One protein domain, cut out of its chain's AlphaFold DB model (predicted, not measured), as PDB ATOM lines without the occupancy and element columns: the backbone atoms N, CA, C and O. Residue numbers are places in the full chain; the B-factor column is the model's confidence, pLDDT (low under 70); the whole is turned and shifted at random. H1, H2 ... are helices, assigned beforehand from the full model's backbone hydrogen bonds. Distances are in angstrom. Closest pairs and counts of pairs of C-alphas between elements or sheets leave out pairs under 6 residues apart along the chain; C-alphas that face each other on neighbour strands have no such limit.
ATOM      1  N   SER A  10      -7.715 -11.861 -29.446       97.69
ATOM      2  CA  SER A  10      -7.879 -10.418 -29.676       97.69
ATOM      3  C   SER A  10      -9.125 -10.123 -30.501       97.69
ATOM      4  O   SER A  10     -10.000  -9.418 -30.025       97.69
ATOM      5  N   GLU A  11      -9.278 -10.735 -31.681       96.94
ATOM      6  CA  GLU A  11     -10.436 -10.480 -32.552       96.94
ATOM      7  C   GLU A  11     -11.767 -10.871 -31.891       96.94
ATOM      8  O   GLU A  11     -12.805 -10.280 -32.177       96.94
ATOM      9  N   THR A  12     -11.770 -11.884 -31.020       98.25
ATOM     10  CA  THR A  12     -12.973 -12.275 -30.269       98.25
ATOM     11  C   THR A  12     -13.301 -11.249 -29.183       98.25
ATOM     12  O   THR A  12     -14.438 -10.789 -29.095       98.25
ATOM     13  N   VAL A  13     -12.310 -10.863 -28.376       97.25
ATOM     14  CA  VAL A  13     -12.457  -9.856 -27.316       97.25
ATOM     15  C   VAL A  13     -12.856  -8.503 -27.903       97.25
ATOM     16  O   VAL A  13     -13.792  -7.889 -27.402       97.25
ATOM     17  N   ASP A  14     -12.232  -8.083 -29.003       95.94
ATOM     18  CA  ASP A  14     -12.536  -6.830 -29.695       95.94
ATOM     19  C   ASP A  14     -13.950  -6.841 -30.284       95.94
ATOM     20  O   ASP A  14     -14.674  -5.860 -30.148       95.94
ATOM     21  N   ALA A  15     -14.393  -7.950 -30.887       96.38
ATOM     22  CA  ALA A  15     -15.745  -8.046 -31.439       96.38
ATOM     23  C   ALA A  15     -16.828  -7.953 -30.350       96.38
ATOM     24  O   ALA A  15     -17.849  -7.287 -30.546       96.38
ATOM     25  N   VAL A  16     -16.606  -8.592 -29.195       97.06
ATOM     26  CA  VAL A  16     -17.498  -8.475 -28.028       97.06
ATOM     27  C   VAL A  16     -17.438  -7.065 -27.450       97.06
ATOM     28  O   VAL A  16     -18.481  -6.445 -27.240       97.06
ATOM     29  N   GLY A  17     -16.233  -6.542 -27.229       95.75
ATOM     30  CA  GLY A  17     -16.001  -5.209 -26.688       95.75
ATOM     31  C   GLY A  17     -16.645  -4.126 -27.546       95.75
ATOM     32  O   GLY A  17     -17.341  -3.267 -27.013       95.75
ATOM     33  N   GLU A  18     -16.507  -4.208 -28.870       95.25
ATOM     34  CA  GLU A  18     -17.153  -3.310 -29.828       95.25
ATOM     35  C   GLU A  18     -18.682  -3.386 -29.722       95.25
ATOM     36  O   GLU A  18     -19.353  -2.353 -29.639       95.25
ATOM     37  N   ALA A  19     -19.250  -4.596 -29.716       96.19
ATOM     38  CA  ALA A  19     -20.695  -4.774 -29.618       96.19
ATOM     39  C   ALA A  19     -21.251  -4.139 -28.337       96.19
ATOM     40  O   ALA A  19     -22.221  -3.382 -28.404       96.19
ATOM     41  N   LEU A  20     -20.596  -4.378 -27.199       95.50
ATOM     42  CA  LEU A  20     -20.971  -3.796 -25.912       95.50
ATOM     43  C   LEU A  20     -20.782  -2.272 -25.889       95.50
ATOM     44  O   LEU A  20     -21.663  -1.557 -25.416       95.50
ATOM     45  N   PHE A  21     -19.674  -1.766 -26.435       94.81
ATOM     46  CA  PHE A  21     -19.364  -0.335 -26.481       94.81
ATOM     47  C   PHE A  21     -20.426   0.462 -27.245       94.81
ATOM     48  O   PHE A  21     -20.853   1.523 -26.795       94.81
ATOM     49  N   PHE A  22     -20.902  -0.068 -28.374       95.81
ATOM     50  CA  PHE A  22     -21.956   0.560 -29.171       95.81
ATOM     51  C   PHE A  22     -23.380   0.194 -28.722       95.81
ATOM     52  O   PHE A  22     -24.337   0.512 -29.429       95.81
ATOM     53  N   GLY A  23     -23.546  -0.483 -27.579       95.81
ATOM     54  CA  GLY A  23     -24.859  -0.862 -27.048       95.81
ATOM     55  C   GLY A  23     -25.630  -1.845 -27.935       95.81
ATOM     56  O   GLY A  23     -26.861  -1.869 -27.911       95.81
ATOM     57  N   ARG A  24     -24.932  -2.640 -28.754       96.38
ATOM     58  CA  ARG A  24     -25.552  -3.654 -29.609       96.38
ATOM     59  C   ARG A  24     -25.978  -4.846 -28.758       96.38
ATOM     60  O   ARG A  24     -25.239  -5.308 -27.892       96.38
ATOM     61  N   THR A  25     -27.157  -5.390 -29.043       95.25
ATOM     62  CA  THR A  25     -27.621  -6.623 -28.403       95.25
ATOM     63  C   THR A  25     -26.786  -7.808 -28.879       95.25
ATOM     64  O   THR A  25     -26.693  -8.061 -30.080       95.25
ATOM     65  N   ILE A  26     -26.218  -8.558 -27.934       97.00
ATOM     66  CA  ILE A  26     -25.593  -9.856 -28.192       97.00
ATOM     67  C   ILE A  26     -26.654 -10.937 -27.941       97.00
ATOM     68  O   ILE A  26     -27.171 -11.014 -26.823       97.00
ATOM     69  N   PRO A  27     -27.024 -11.756 -28.944       96.00
ATOM     70  CA  PRO A  27     -27.959 -12.861 -28.744       96.00
ATOM     71  C   PRO A  27     -27.475 -13.824 -27.654       96.00
ATOM     72  O   PRO A  27     -26.282 -14.101 -27.557       96.00
ATOM     73  N   GLY A  28     -28.395 -14.386 -26.863       96.31
ATOM     74  CA  GLY A  28     -28.034 -15.283 -25.757       96.31
ATOM     75  C   GLY A  28     -27.192 -16.486 -26.199       96.31
ATOM     76  O   GLY A  28     -26.196 -16.808 -25.560       96.31
ATOM     77  N   GLU A  29     -27.524 -17.103 -27.337       96.38
ATOM     78  CA  GLU A  29     -26.738 -18.208 -27.906       96.38
ATOM     79  C   GLU A  29     -25.296 -17.785 -28.231       96.38
ATOM     80  O   GLU A  29     -24.347 -18.511 -27.927       96.38
ATOM     81  N   ASP A  30     -25.118 -16.588 -28.798       97.38
ATOM     82  CA  ASP A  30     -23.796 -16.039 -29.092       97.38
ATOM     83  C   ASP A  30     -23.017 -15.748 -27.810       97.38
ATOM     84  O   ASP A  30     -21.845 -16.114 -27.719       97.38
ATOM     85  N   ALA A  31     -23.667 -15.151 -26.806       98.06
ATOM     86  CA  ALA A  31     -23.057 -14.898 -25.506       98.06
ATOM     87  C   ALA A  31     -22.575 -16.204 -24.862       98.06
ATOM     88  O   ALA A  31     -21.427 -16.285 -24.431       98.06
ATOM     89  N   HIS A  32     -23.404 -17.253 -24.854       98.31
ATOM     90  CA  HIS A  32     -23.024 -18.564 -24.326       98.31
ATOM     91  C   HIS A  32     -21.846 -19.173 -25.087       98.31
ATOM     92  O   HIS A  32     -20.872 -19.614 -24.476       98.31
ATOM     93  N   ARG A  33     -21.908 -19.175 -26.421       98.12
ATOM     94  CA  ARG A  33     -20.865 -19.759 -27.267       98.12
ATOM     95  C   ARG A  33     -19.526 -19.043 -27.104       98.12
ATOM     96  O   ARG A  33     -18.489 -19.700 -27.005       98.12
ATOM     97  N   VAL A  34     -19.541 -17.712 -27.068       98.50
ATOM     98  CA  VAL A  34     -18.336 -16.900 -26.877       98.50
ATOM     99  C   VAL A  34     -17.786 -17.079 -25.466       98.50
ATOM    100  O   VAL A  34     -16.600 -17.369 -25.327       98.50
ATOM    101  N   SER A  35     -18.627 -16.997 -24.431       98.69
ATOM    102  CA  SER A  35     -18.201 -17.186 -23.039       98.69
ATOM    103  C   SER A  35     -17.590 -18.564 -22.801       98.69
ATOM    104  O   SER A  35     -16.542 -18.656 -22.172       98.69
ATOM    105  N   ALA A  36     -18.173 -19.629 -23.359       98.69
ATOM    106  CA  ALA A  36     -17.605 -20.973 -23.267       98.69
ATOM    107  C   ALA A  36     -16.226 -21.060 -23.942       98.69
ATOM    108  O   ALA A  36     -15.294 -21.647 -23.388       98.69
ATOM    109  N   TRP A  37     -16.068 -20.447 -25.121       98.75
ATOM    110  CA  TRP A  37     -14.782 -20.426 -25.814       98.75
ATOM    111  C   TRP A  37     -13.721 -19.626 -25.049       98.75
ATOM    112  O   TRP A  37     -12.604 -20.116 -24.891       98.75
ATOM    113  N   LEU A  38     -14.074 -18.441 -24.538       98.75
ATOM    114  CA  LEU A  38     -13.202 -17.601 -23.712       98.75
ATOM    115  C   LEU A  38     -12.798 -18.323 -22.419       98.75
ATOM    116  O   LEU A  38     -11.608 -18.419 -22.125       98.75
ATOM    117  N   ALA A  39     -13.760 -18.902 -21.694       98.75
ATOM    118  CA  ALA A  39     -13.521 -19.667 -20.469       98.75
ATOM    119  C   ALA A  39     -12.547 -20.831 -20.703       98.75
ATOM    120  O   ALA A  39     -11.602 -21.028 -19.937       98.75
ATOM    121  N   GLY A  40     -12.708 -21.542 -21.823       98.62
ATOM    122  CA  GLY A  40     -11.825 -22.634 -22.233       98.62
ATOM    123  C   GLY A  40     -10.375 -22.223 -22.521       98.62
ATOM    124  O   GLY A  40      -9.524 -23.093 -22.698       98.62
ATOM    125  N   ARG A  41     -10.055 -20.921 -22.568       98.69
ATOM    126  CA  ARG A  41      -8.674 -20.429 -22.714       98.69
ATOM    127  C   ARG A  41      -7.902 -20.377 -21.397       98.69
ATOM    128  O   ARG A  41      -6.690 -20.150 -21.438       98.69
ATOM    129  N   GLN A  42      -8.564 -20.534 -20.253       98.69
ATOM    130  CA  GLN A  42      -7.935 -20.378 -18.944       98.69
ATOM    131  C   GLN A  42      -6.803 -21.388 -18.730       98.69
ATOM    132  O   GLN A  42      -6.947 -22.578 -18.998       98.69
ATOM    133  N   GLY A  43      -5.654 -20.898 -18.262       97.88
ATOM    134  CA  GLY A  43      -4.519 -21.728 -17.859       97.88
ATOM    135  C   GLY A  43      -3.798 -22.453 -18.999       97.88
ATOM    136  O   GLY A  43      -2.824 -23.159 -18.742       97.88
ATOM    137  N   LEU A  44      -4.224 -22.280 -20.253       98.31
ATOM    138  CA  LEU A  44      -3.562 -22.896 -21.401       98.31
ATOM    139  C   LEU A  44      -2.128 -22.348 -21.595       98.31
ATOM    140  O   LEU A  44      -1.802 -21.256 -21.106       98.31
ATOM    141  N   PRO A  45      -1.256 -23.073 -22.327       97.31
ATOM    142  CA  PRO A  45       0.097 -22.612 -22.626       97.31
ATOM    143  C   PRO A  45       0.118 -21.218 -23.261       97.31
ATOM    144  O   PRO A  45      -0.650 -20.931 -24.179       97.31
ATOM    145  N   GLY A  46       1.016 -20.360 -22.773       95.56
ATOM    146  CA  GLY A  46       1.114 -18.959 -23.197       95.56
ATOM    147  C   GLY A  46       0.217 -17.993 -22.416       95.56
ATOM    148  O   GLY A  46       0.307 -16.791 -22.638       95.56
ATOM    149  N   SER A  47      -0.615 -18.476 -21.486       97.38
ATOM    150  CA  SER A  47      -1.327 -17.599 -20.550       97.38
ATOM    151  C   SER A  47      -0.364 -16.814 -19.657       97.38
ATOM    152  O   SER A  47       0.658 -17.325 -19.190       97.38
ATOM    153  N   TYR A  48      -0.720 -15.563 -19.368       96.50
ATOM    154  CA  TYR A  48      -0.032 -14.775 -18.355       96.50
ATOM    155  C   TYR A  48      -0.458 -15.258 -16.969       96.50
ATOM    156  O   TYR A  48      -1.635 -15.203 -16.635       96.50
ATOM    157  N   ALA A  49       0.482 -15.773 -16.176       94.50
ATOM    158  CA  ALA A  49       0.242 -16.210 -14.797       94.50
ATOM    159  C   ALA A  49      -0.939 -17.194 -14.596       94.50
ATOM    160  O   ALA A  49      -1.454 -17.302 -13.488       94.50
ATOM    161  N   GLY A  50      -1.366 -17.947 -15.616       96.06
ATOM    162  CA  GLY A  50      -2.535 -18.835 -15.533       96.06
ATOM    163  C   GLY A  50      -3.885 -18.157 -15.807       96.06
ATOM    164  O   GLY A  50      -4.926 -18.747 -15.528       96.06
ATOM    165  N   MET A  51      -3.886 -16.942 -16.361       97.94
ATOM    166  CA  MET A  51      -5.074 -16.288 -16.920       97.94
ATOM    167  C   MET A  51      -5.505 -16.942 -18.251       97.94
ATOM    168  O   MET A  51      -5.195 -18.099 -18.534       97.94
ATOM    169  N   PHE A  52      -6.237 -16.210 -19.087       98.62
ATOM    170  CA  PHE A  52      -6.719 -16.662 -20.387       98.62
ATOM    171  C   PHE A  52      -5.622 -16.556 -21.451       98.62
ATOM    172  O   PHE A  52      -4.988 -15.513 -21.610       98.62
ATOM    173  N   ALA A  53      -5.354 -17.655 -22.159       98.44
ATOM    174  CA  ALA A  53      -4.245 -17.723 -23.103       98.44
ATOM    175  C   ALA A  53      -4.603 -17.153 -24.488       98.44
ATOM    176  O   ALA A  53      -5.558 -17.645 -25.113       98.44
ATOM    177  N   PRO A  54      -3.774 -16.249 -25.047       98.44
ATOM    178  CA  PRO A  54      -3.839 -15.883 -26.460       98.44
ATOM    179  C   PRO A  54      -3.687 -17.098 -27.376       98.44
ATOM    180  O   PRO A  54      -3.199 -18.160 -26.974       98.44
ATOM    181  N   THR A  55      -4.102 -16.965 -28.628       98.38
ATOM    182  CA  THR A  55      -3.823 -17.970 -29.654       98.38
ATOM    183  C   THR A  55      -2.403 -17.805 -30.201       98.38
ATOM    184  O   THR A  55      -1.735 -16.785 -30.020       98.38
ATOM    185  N   SER A  56      -1.934 -18.802 -30.951       97.31
ATOM    186  CA  SER A  56      -0.689 -18.673 -31.717       97.31
ATOM    187  C   SER A  56      -0.758 -17.567 -32.779       97.31
ATOM    188  O   SER A  56       0.272 -16.998 -33.138       97.31
ATOM    189  N   GLY A  57      -1.961 -17.245 -33.271       96.50
ATOM    190  CA  GLY A  57      -2.199 -16.130 -34.182       96.50
ATOM    191  C   GLY A  57      -1.897 -14.787 -33.524       96.50
ATOM    192  O   GLY A  57      -1.148 -13.999 -34.101       96.50
ATOM    193  N   ASP A  58      -2.390 -14.588 -32.298       97.81
ATOM    194  CA  ASP A  58      -2.179 -13.359 -31.524       97.81
ATOM    195  C   ASP A  58      -0.688 -13.116 -31.251       97.81
ATOM    196  O   ASP A  58      -0.192 -12.003 -31.412       97.81
ATOM    197  N   PHE A  59       0.067 -14.165 -30.909       97.25
ATOM    198  CA  PHE A  59       1.514 -14.041 -30.698       97.25
ATOM    199  C   PHE A  59       2.295 -13.780 -31.985       97.25
ATOM    200  O   PHE A  59       3.274 -13.039 -31.972       97.25
ATOM    201  N   ARG A  60       1.889 -14.392 -33.102       96.19
ATOM    202  CA  ARG A  60       2.603 -14.262 -34.378       96.19
ATOM    203  C   ARG A  60       2.390 -12.896 -35.024       96.19
ATOM    204  O   ARG A  60       3.317 -12.352 -35.616       96.19
ATOM    205  N   VAL A  61       1.164 -12.380 -34.979       94.44
ATOM    206  CA  VAL A  61       0.789 -11.132 -35.662       94.44
ATOM    207  C   VAL A  61       0.901  -9.925 -34.724       94.44
ATOM    208  O   VAL A  61       1.171  -8.808 -35.184       94.44
ATOM    209  N   GLY A  62       0.775 -10.149 -33.416       95.31
ATOM    210  CA  GLY A  62       0.525  -9.106 -32.431       95.31
ATOM    211  C   GLY A  62      -0.965  -8.784 -32.331       95.31
ATOM    212  O   GLY A  62      -1.771  -9.251 -33.136       95.31
ATOM    213  N   ILE A  63      -1.310  -7.956 -31.352       97.12
ATOM    214  CA  ILE A  63      -2.680  -7.489 -31.114       97.12
ATOM    215  C   ILE A  63      -2.786  -5.994 -31.398       97.12
ATOM    216  O   ILE A  63      -1.771  -5.293 -31.520       97.12
ATOM    217  N   ARG A  64      -4.020  -5.504 -31.497       95.94
ATOM    218  CA  ARG A  64      -4.307  -4.074 -31.500       95.94
ATOM    219  C   ARG A  64      -5.144  -3.733 -30.287       95.94
ATOM    220  O   ARG A  64      -5.997  -4.512 -29.895       95.94
ATOM    221  N   LEU A  65      -4.869  -2.583 -29.693       91.94
ATOM    222  CA  LEU A  65      -5.760  -2.021 -28.691       91.94
ATOM    223  C   LEU A  65      -6.973  -1.403 -29.383       91.94
ATOM    224  O   LEU A  65      -6.945  -1.143 -30.588       91.94
ATOM    225  N   PHE A  66      -8.010  -1.108 -28.604       81.00
ATOM    226  CA  PHE A  66      -9.251  -0.512 -29.096       81.00
ATOM    227  C   PHE A  66      -9.031   0.770 -29.927       81.00
ATOM    228  O   PHE A  66      -9.729   1.014 -30.907       81.00
ATOM    229  N   THR A  67      -8.024   1.571 -29.575       84.75
ATOM    230  CA  THR A  67      -7.632   2.810 -30.272       84.75
ATOM    231  C   THR A  67      -6.672   2.592 -31.453       84.75
ATOM    232  O   THR A  67      -6.351   3.535 -32.176       84.75
ATOM    233  N   GLY A  68      -6.274   1.345 -31.724       90.12
ATOM    234  CA  GLY A  68      -5.535   0.923 -32.917       90.12
ATOM    235  C   GLY A  68      -4.031   0.702 -32.726       90.12
ATOM    236  O   GLY A  68      -3.379   0.186 -33.646       90.12
ATOM    237  N   GLU A  69      -3.469   1.042 -31.563       94.81
ATOM    238  CA  GLU A  69      -2.059   0.836 -31.225       94.81
ATOM    239  C   GLU A  69      -1.690  -0.638 -31.333       94.81
ATOM    240  O   GLU A  69      -2.406  -1.518 -30.860       94.81
ATOM    241  N   ARG A  70      -0.542  -0.913 -31.956       96.12
ATOM    242  CA  ARG A  70      -0.065  -2.279 -32.153       96.12
ATOM    243  C   ARG A  70       0.812  -2.717 -30.987       96.12
ATOM    244  O   ARG A  70       1.809  -2.064 -30.689       96.12
ATOM    245  N   ILE A  71       0.509  -3.883 -30.427       97.12
ATOM    246  CA  ILE A  71       1.322  -4.559 -29.414       97.12
ATOM    247  C   ILE A  71       1.908  -5.836 -30.020       97.12
ATOM    248  O   ILE A  71       1.180  -6.685 -30.530       97.12
ATOM    249  N   SER A  72       3.232  -5.977 -29.972       94.38
ATOM    250  CA  SER A  72       3.955  -7.140 -30.516       94.38
ATOM    251  C   SER A  72       4.749  -7.928 -29.470       94.38
ATOM    252  O   SER A  72       5.308  -8.975 -29.789       94.38
ATOM    253  N   SER A  73       4.831  -7.441 -28.229       96.31
ATOM    254  CA  SER A  73       5.501  -8.161 -27.142       96.31
ATOM    255  C   SER A  73       4.622  -9.302 -26.647       96.31
ATOM    256  O   SER A  73       3.492  -9.062 -26.233       96.31
ATOM    257  N   GLY A  74       5.155 -10.526 -26.607       95.75
ATOM    258  CA  GLY A  74       4.412 -11.687 -26.108       95.75
ATOM    259  C   GLY A  74       3.938 -11.523 -24.661       95.75
ATOM    260  O   GLY A  74       2.802 -11.868 -24.348       95.75
ATOM    261  N   ALA A  75       4.763 -10.931 -23.791       94.31
ATOM    262  CA  ALA A  75       4.376 -10.675 -22.403       94.31
ATOM    263  C   ALA A  75       3.211  -9.677 -22.311       94.31
ATOM    264  O   ALA A  75       2.260  -9.920 -21.573       94.31
ATOM    265  N   ALA A  76       3.258  -8.592 -23.094       96.62
ATOM    266  CA  ALA A  76       2.180  -7.607 -23.132       96.62
ATOM    267  C   ALA A  76       0.900  -8.200 -23.740       96.62
ATOM    268  O   ALA A  76      -0.166  -8.048 -23.159       96.62
ATOM    269  N   THR A  77       1.010  -8.945 -24.845       98.12
ATOM    270  CA  THR A  77      -0.117  -9.641 -25.479       98.12
ATOM    271  C   THR A  77      -0.826 -10.576 -24.503       98.12
ATOM    272  O   THR A  77      -2.044 -10.516 -24.375       98.12
ATOM    273  N   ALA A  78      -0.077 -11.426 -23.794       97.88
ATOM    274  CA  ALA A  78      -0.657 -12.373 -22.846       97.88
ATOM    275  C   ALA A  78      -1.294 -11.684 -21.634       97.88
ATOM    276  O   ALA A  78      -2.338 -12.130 -21.168       97.88
ATOM    277  N   HIS A  79      -0.672 -10.616 -21.134       96.81
ATOM    278  CA  HIS A  79      -1.185  -9.863 -19.996       96.81
ATOM    279  C   HIS A  79      -2.492  -9.139 -20.351       96.81
ATOM    280  O   HIS A  79      -3.519  -9.406 -19.736       96.81
ATOM    281  N   ILE A  80      -2.468  -8.321 -21.409       97.56
ATOM    282  CA  ILE A  80      -3.608  -7.507 -21.852       97.56
ATOM    283  C   ILE A  80      -4.797  -8.394 -22.223       97.56
ATOM    284  O   ILE A  80      -5.905  -8.179 -21.743       97.56
ATOM    285  N   LEU A  81      -4.581  -9.430 -23.043       98.19
ATOM    286  CA  LEU A  81      -5.678 -10.320 -23.426       98.19
ATOM    287  C   LEU A  81      -6.209 -11.134 -22.244       98.19
ATOM    288  O   LEU A  81      -7.394 -11.461 -22.227       98.19
ATOM    289  N   GLY A  82      -5.367 -11.450 -21.258       98.19
ATOM    290  CA  GLY A  82      -5.812 -12.069 -20.015       98.19
ATOM    291  C   GLY A  82      -6.819 -11.182 -19.282       98.19
ATOM    292  O   GLY A  82      -7.909 -11.645 -18.950       98.19
ATOM    293  N   GLU A  83      -6.469  -9.913 -19.064       97.81
ATOM    294  CA  GLU A  83      -7.307  -8.929 -18.364       97.81
ATOM    295  C   GLU A  83      -8.597  -8.618 -19.127       97.81
ATOM    296  O   GLU A  83      -9.692  -8.678 -18.558       97.81
ATOM    297  N   GLU A  84      -8.498  -8.370 -20.432       98.06
ATOM    298  CA  GLU A  84      -9.670  -8.063 -21.249       98.06
ATOM    299  C   GLU A  84     -10.605  -9.272 -21.381       98.06
ATOM    300  O   GLU A  84     -11.823  -9.107 -21.404       98.06
ATOM    301  N   THR A  85     -10.082 -10.503 -21.357       98.62
ATOM    302  CA  THR A  85     -10.941 -11.696 -21.310       98.62
ATOM    303  C   THR A  85     -11.722 -11.779 -19.998       98.62
ATOM    304  O   THR A  85     -12.923 -12.049 -20.036       98.62
ATOM    305  N   CYS A  86     -11.093 -11.493 -18.846       98.31
ATOM    306  CA  CYS A  86     -11.816 -11.393 -17.570       98.31
ATOM    307  C   CYS A  86     -12.954 -10.369 -17.671       98.31
ATOM    308  O   CYS A  86     -14.093 -10.653 -17.293       98.31
ATOM    309  N   ARG A  87     -12.652  -9.184 -18.220       98.12
ATOM    310  CA  ARG A  87     -13.627  -8.111 -18.418       98.12
ATOM    311  C   ARG A  87     -14.792  -8.566 -19.302       98.12
ATOM    312  O   ARG A  87     -15.942  -8.355 -18.925       98.12
ATOM    313  N   MET A  88     -14.518  -9.197 -20.445       98.25
ATOM    314  CA  MET A  88     -15.563  -9.658 -21.366       98.25
ATOM    315  C   MET A  88     -16.456 -10.724 -20.734       98.25
ATOM    316  O   MET A  88     -17.673 -10.638 -20.869       98.25
ATOM    317  N   LEU A  89     -15.890 -11.687 -19.999       98.56
ATOM    318  CA  LEU A  89     -16.677 -12.710 -19.301       98.56
ATOM    319  C   LEU A  89     -17.616 -12.099 -18.249       98.56
ATOM    320  O   LEU A  89     -18.779 -12.491 -18.172       98.56
ATOM    321  N   HIS A  90     -17.155 -11.098 -17.491       98.31
ATOM    322  CA  HIS A  90     -18.016 -10.375 -16.550       98.31
ATOM    323  C   HIS A  90     -19.121  -9.570 -17.247       98.31
ATOM    324  O   HIS A  90     -20.256  -9.576 -16.776       98.31
ATOM    325  N   LEU A  91     -18.815  -8.892 -18.359       97.94
ATOM    326  CA  LEU A  91     -19.793  -8.073 -19.083       97.94
ATOM    327  C   LEU A  91     -20.822  -8.901 -19.863       97.94
ATOM    328  O   LEU A  91     -21.969  -8.482 -19.978       97.94
ATOM    329  N   LEU A  92     -20.430 -10.067 -20.385       97.75
ATOM    330  CA  LEU A  92     -21.355 -11.005 -21.026       97.75
ATOM    331  C   LEU A  92     -22.334 -11.619 -20.018       97.75
ATOM    332  O   LEU A  92     -23.429 -12.011 -20.413       97.75
ATOM    333  N   GLY A  93     -21.956 -11.705 -18.736       97.06
ATOM    334  CA  GLY A  93     -22.857 -12.092 -17.645       97.06
ATOM    335  C   GLY A  93     -23.416 -13.514 -17.755       97.06
ATOM    336  O   GLY A  93     -24.467 -13.808 -17.190       97.06
ATOM    337  N   VAL A  94     -22.744 -14.390 -18.504       97.81
ATOM    338  CA  VAL A  94     -23.161 -15.783 -18.691       97.81
ATOM    339  C   VAL A  94     -22.783 -16.597 -17.456       97.81
ATOM    340  O   VAL A  94     -21.602 -16.808 -17.188       97.81
ATOM    341  N   ASP A  95     -23.790 -17.077 -16.730       96.75
ATOM    342  CA  ASP A  95     -23.609 -17.889 -15.526       96.75
ATOM    343  C   ASP A  95     -23.590 -19.385 -15.871       96.75
ATOM    344  O   ASP A  95     -24.626 -20.051 -15.928       96.75
ATOM    345  N   THR A  96     -22.397 -19.911 -16.156       97.88
ATOM    346  CA  THR A  96     -22.173 -21.359 -16.250       97.88
ATOM    347  C   THR A  96     -21.032 -21.794 -15.332       97.88
ATOM    348  O   THR A  96     -20.131 -20.995 -15.046       97.88
ATOM    349  N   PRO A  97     -21.014 -23.064 -14.878       98.19
ATOM    350  CA  PRO A  97     -19.941 -23.575 -14.028       98.19
ATOM    351  C   PRO A  97     -18.545 -23.388 -14.630       98.19
ATOM    352  O   PRO A  97     -17.603 -23.081 -13.905       98.19
ATOM    353  N   GLU A  98     -18.409 -23.527 -15.951       97.94
ATOM    354  CA  GLU A  98     -17.141 -23.380 -16.668       97.94
ATOM    355  C   GLU A  98     -16.632 -21.935 -16.619       97.94
ATOM    356  O   GLU A  98     -15.460 -21.697 -16.317       97.94
ATOM    357  N   VAL A  99     -17.516 -20.958 -16.865       98.50
ATOM    358  CA  VAL A  99     -17.177 -19.529 -16.784       98.50
ATOM    359  C   VAL A  99     -16.768 -19.177 -15.357       98.50
ATOM    360  O   VAL A  99     -15.673 -18.653 -15.143       98.50
ATOM    361  N   THR A 100     -17.583 -19.553 -14.374       98.50
ATOM    362  CA  THR A 100     -17.337 -19.273 -12.954       98.50
ATOM    363  C   THR A 100     -16.037 -19.909 -12.457       98.50
ATOM    364  O   THR A 100     -15.239 -19.256 -11.777       98.50
ATOM    365  N   GLN A 101     -15.768 -21.163 -12.830       98.56
ATOM    366  CA  GLN A 101     -14.525 -21.846 -12.478       98.56
ATOM    367  C   GLN A 101     -13.311 -21.168 -13.123       98.56
ATOM    368  O   GLN A 101     -12.314 -20.931 -12.438       98.56
ATOM    369  N   SER A 102     -13.394 -20.821 -14.411       98.56
ATOM    370  CA  SER A 102     -12.289 -20.180 -15.131       98.56
ATOM    371  C   SER A 102     -11.917 -18.821 -14.523       98.56
ATOM    372  O   SER A 102     -10.742 -18.568 -14.247       98.56
ATOM    373  N   LEU A 103     -12.910 -17.985 -14.201       98.62
ATOM    374  CA  LEU A 103     -12.706 -16.702 -13.528       98.62
ATOM    375  C   LEU A 103     -12.126 -16.887 -12.122       98.62
ATOM    376  O   LEU A 103     -11.189 -16.187 -11.751       98.62
ATOM    377  N   THR A 104     -12.611 -17.869 -11.358       98.50
ATOM    378  CA  THR A 104     -12.078 -18.177 -10.018       98.50
ATOM    379  C   THR A 104     -10.591 -18.539 -10.072       98.50
ATOM    380  O   THR A 104      -9.795 -18.050  -9.265       98.50
ATOM    381  N   LEU A 105     -10.194 -19.380 -11.030       98.44
ATOM    382  CA  LEU A 105      -8.798 -19.776 -11.209       98.44
ATOM    383  C   LEU A 105      -7.928 -18.598 -11.666       98.44
ATOM    384  O   LEU A 105      -6.852 -18.396 -11.099       98.44
ATOM    385  N   ALA A 106      -8.405 -17.791 -12.619       98.06
ATOM    386  CA  ALA A 106      -7.706 -16.592 -13.081       98.06
ATOM    387  C   ALA A 106      -7.496 -15.571 -11.945       98.06
ATOM    388  O   ALA A 106      -6.379 -15.087 -11.750       98.06
ATOM    389  N   THR A 107      -8.527 -15.313 -11.134       97.50
ATOM    390  CA  THR A 107      -8.448 -14.434  -9.956       97.50
ATOM    391  C   THR A 107      -7.421 -14.944  -8.954       97.50
ATOM    392  O   THR A 107      -6.517 -14.207  -8.564       97.50
ATOM    393  N   ARG A 108      -7.475 -16.234  -8.596       97.56
ATOM    394  CA  ARG A 108      -6.512 -16.846  -7.667       97.56
ATOM    395  C   ARG A 108      -5.069 -16.708  -8.155       97.56
ATOM    396  O   ARG A 108      -4.150 -16.489  -7.364       97.56
ATOM    397  N   SER A 109      -4.868 -16.858  -9.459       94.38
ATOM    398  CA  SER A 109      -3.587 -16.658 -10.123       94.38
ATOM    399  C   SER A 109      -3.070 -15.225  -9.984       94.38
ATOM    400  O   SER A 109      -1.914 -15.029  -9.602       94.38
ATOM    401  N   MET A 110      -3.924 -14.226 -10.212       93.94
ATOM    402  CA  MET A 110      -3.550 -12.818 -10.058       93.94
ATOM    403  C   MET A 110      -3.278 -12.443  -8.600       93.94
ATOM    404  O   MET A 110      -2.268 -11.802  -8.309       93.94
ATOM    405  N   GLU A 111      -4.082 -12.935  -7.657       95.38
ATOM    406  CA  GLU A 111      -3.803 -12.773  -6.228       95.38
ATOM    407  C   GLU A 111      -2.450 -13.380  -5.821       95.38
ATOM    408  O   GLU A 111      -1.734 -12.824  -4.989       95.38
ATOM    409  N   ASN A 112      -2.068 -14.523  -6.405       93.94
ATOM    410  CA  ASN A 112      -0.747 -15.107  -6.177       93.94
ATOM    411  C   ASN A 112       0.374 -14.191  -6.683       93.94
ATOM    412  O   ASN A 112       1.405 -14.088  -6.018       93.94
ATOM    413  N   CYS A 113       0.202 -13.538  -7.835       91.06
ATOM    414  CA  CYS A 113       1.163 -12.550  -8.334       91.06
ATOM    415  C   CYS A 113       1.288 -11.356  -7.380       91.06
ATOM    416  O   CYS A 113       2.413 -10.968  -7.058       91.06
ATOM    417  N   LEU A 114       0.170 -10.839  -6.864       91.81
ATOM    418  CA  LEU A 114       0.167  -9.755  -5.876       91.81
ATOM    419  C   LEU A 114       0.913 -10.162  -4.599       91.81
ATOM    420  O   LEU A 114       1.899  -9.516  -4.245       91.81
ATOM    421  N   ARG A 115       0.565 -11.306  -3.993       93.50
ATOM    422  CA  ARG A 115       1.261 -11.833  -2.802       93.50
ATOM    423  C   ARG A 115       2.763 -12.023  -3.030       93.50
ATOM    424  O   ARG A 115       3.579 -11.706  -2.163       93.50
TER     425      ARG A 115
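AT A GLANCE: This is residues 10 to 115 of the 127 residues of an uncharacterized protein of Candidatus Schekmanbacteria bacterium RBG_13_48_7 (UniProt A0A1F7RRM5). What shape do these atoms make? The long helix H4 runs through the middle of a compact domain, with H1, H2 and H5 set round it at crossed angles, H1 and H5 on far sides of it from each other, and the short H3 at the end of H4 where H4 begins. Two long loops, residues 40 to 55 and 62 to 73, join H2 to H3 and H3 to H4. What is it built of, and how large is it? The printed part has 106 residues with five named helices, H1 to H5 in that order, and no named strand; its class is all helix. It is compact, with a radius of gyration of the C-alphas of 13.3 A and a rounded outline of 33 by 31 by 22 A.

IN THESE COORDINATES: Where does the first helix begin, and what comes next? H1 is residues 10 to 21, from C-alpha 10 at (-7.879, -10.418, -29.676), and is 15.6 A long. H2 is residues 28 to 39, 16.1 A, and H3 is residues 56 to 61, 8.6 A. Where are the two longest helices? H4 is residues 74 to 92, from C-alpha 74 at (4.412, -11.687, -26.108), 26.3 A long. H5 is residues 97 to 115, 26.7 A, and ends at C-alpha 115, (1.261, -11.833, -2.802).

HOW THE PARTS SIT: What touches the hub, H4? With its residues 81 to 88, H4 touches H1 at a steep tilt of 39 degrees, the same way; the closest C-alphas are Val 13 and Thr 85, 6.5 A. With residues 85 to 92 it touches H2 at a shallow tilt of 34 degrees, only just short of steep, opposite ways; the closest C-alphas are Ser 35 and Leu 89, 6.0 A. With residues 74 to 77 it only just touches H3, with 3 pairs of C-alphas within 8 A, the closest Phe 59 and Gly 74 at 5.9 A. Where does H5 stand? Its residues 98 to 103 touch residues 35 to 39 of H2, the closest C-alphas being Ala 39 and Val 99, 5.2 A, at a steep tilt of 40 degrees. H5 is close to but not clearly touching H4, and it is apart from H1 and H3. What do the backbones show? In H1, H2, H3, H4 and H5 every O i to N i+4 pair is within hydrogen-bond range.

THE WHOLE: How far does it reach? The two C-alphas farthest apart, Pro 27 and Arg 115, are 39.1 A apart. Which links are long? Those from H2 to H3 and H3 to H4 are long, H1 to H2 is short, and H4 to H5 is tight. Is anything cut or uncertain? The printed part has no cut, its mean pLDDT is 96.6, and no printed residue is under 70.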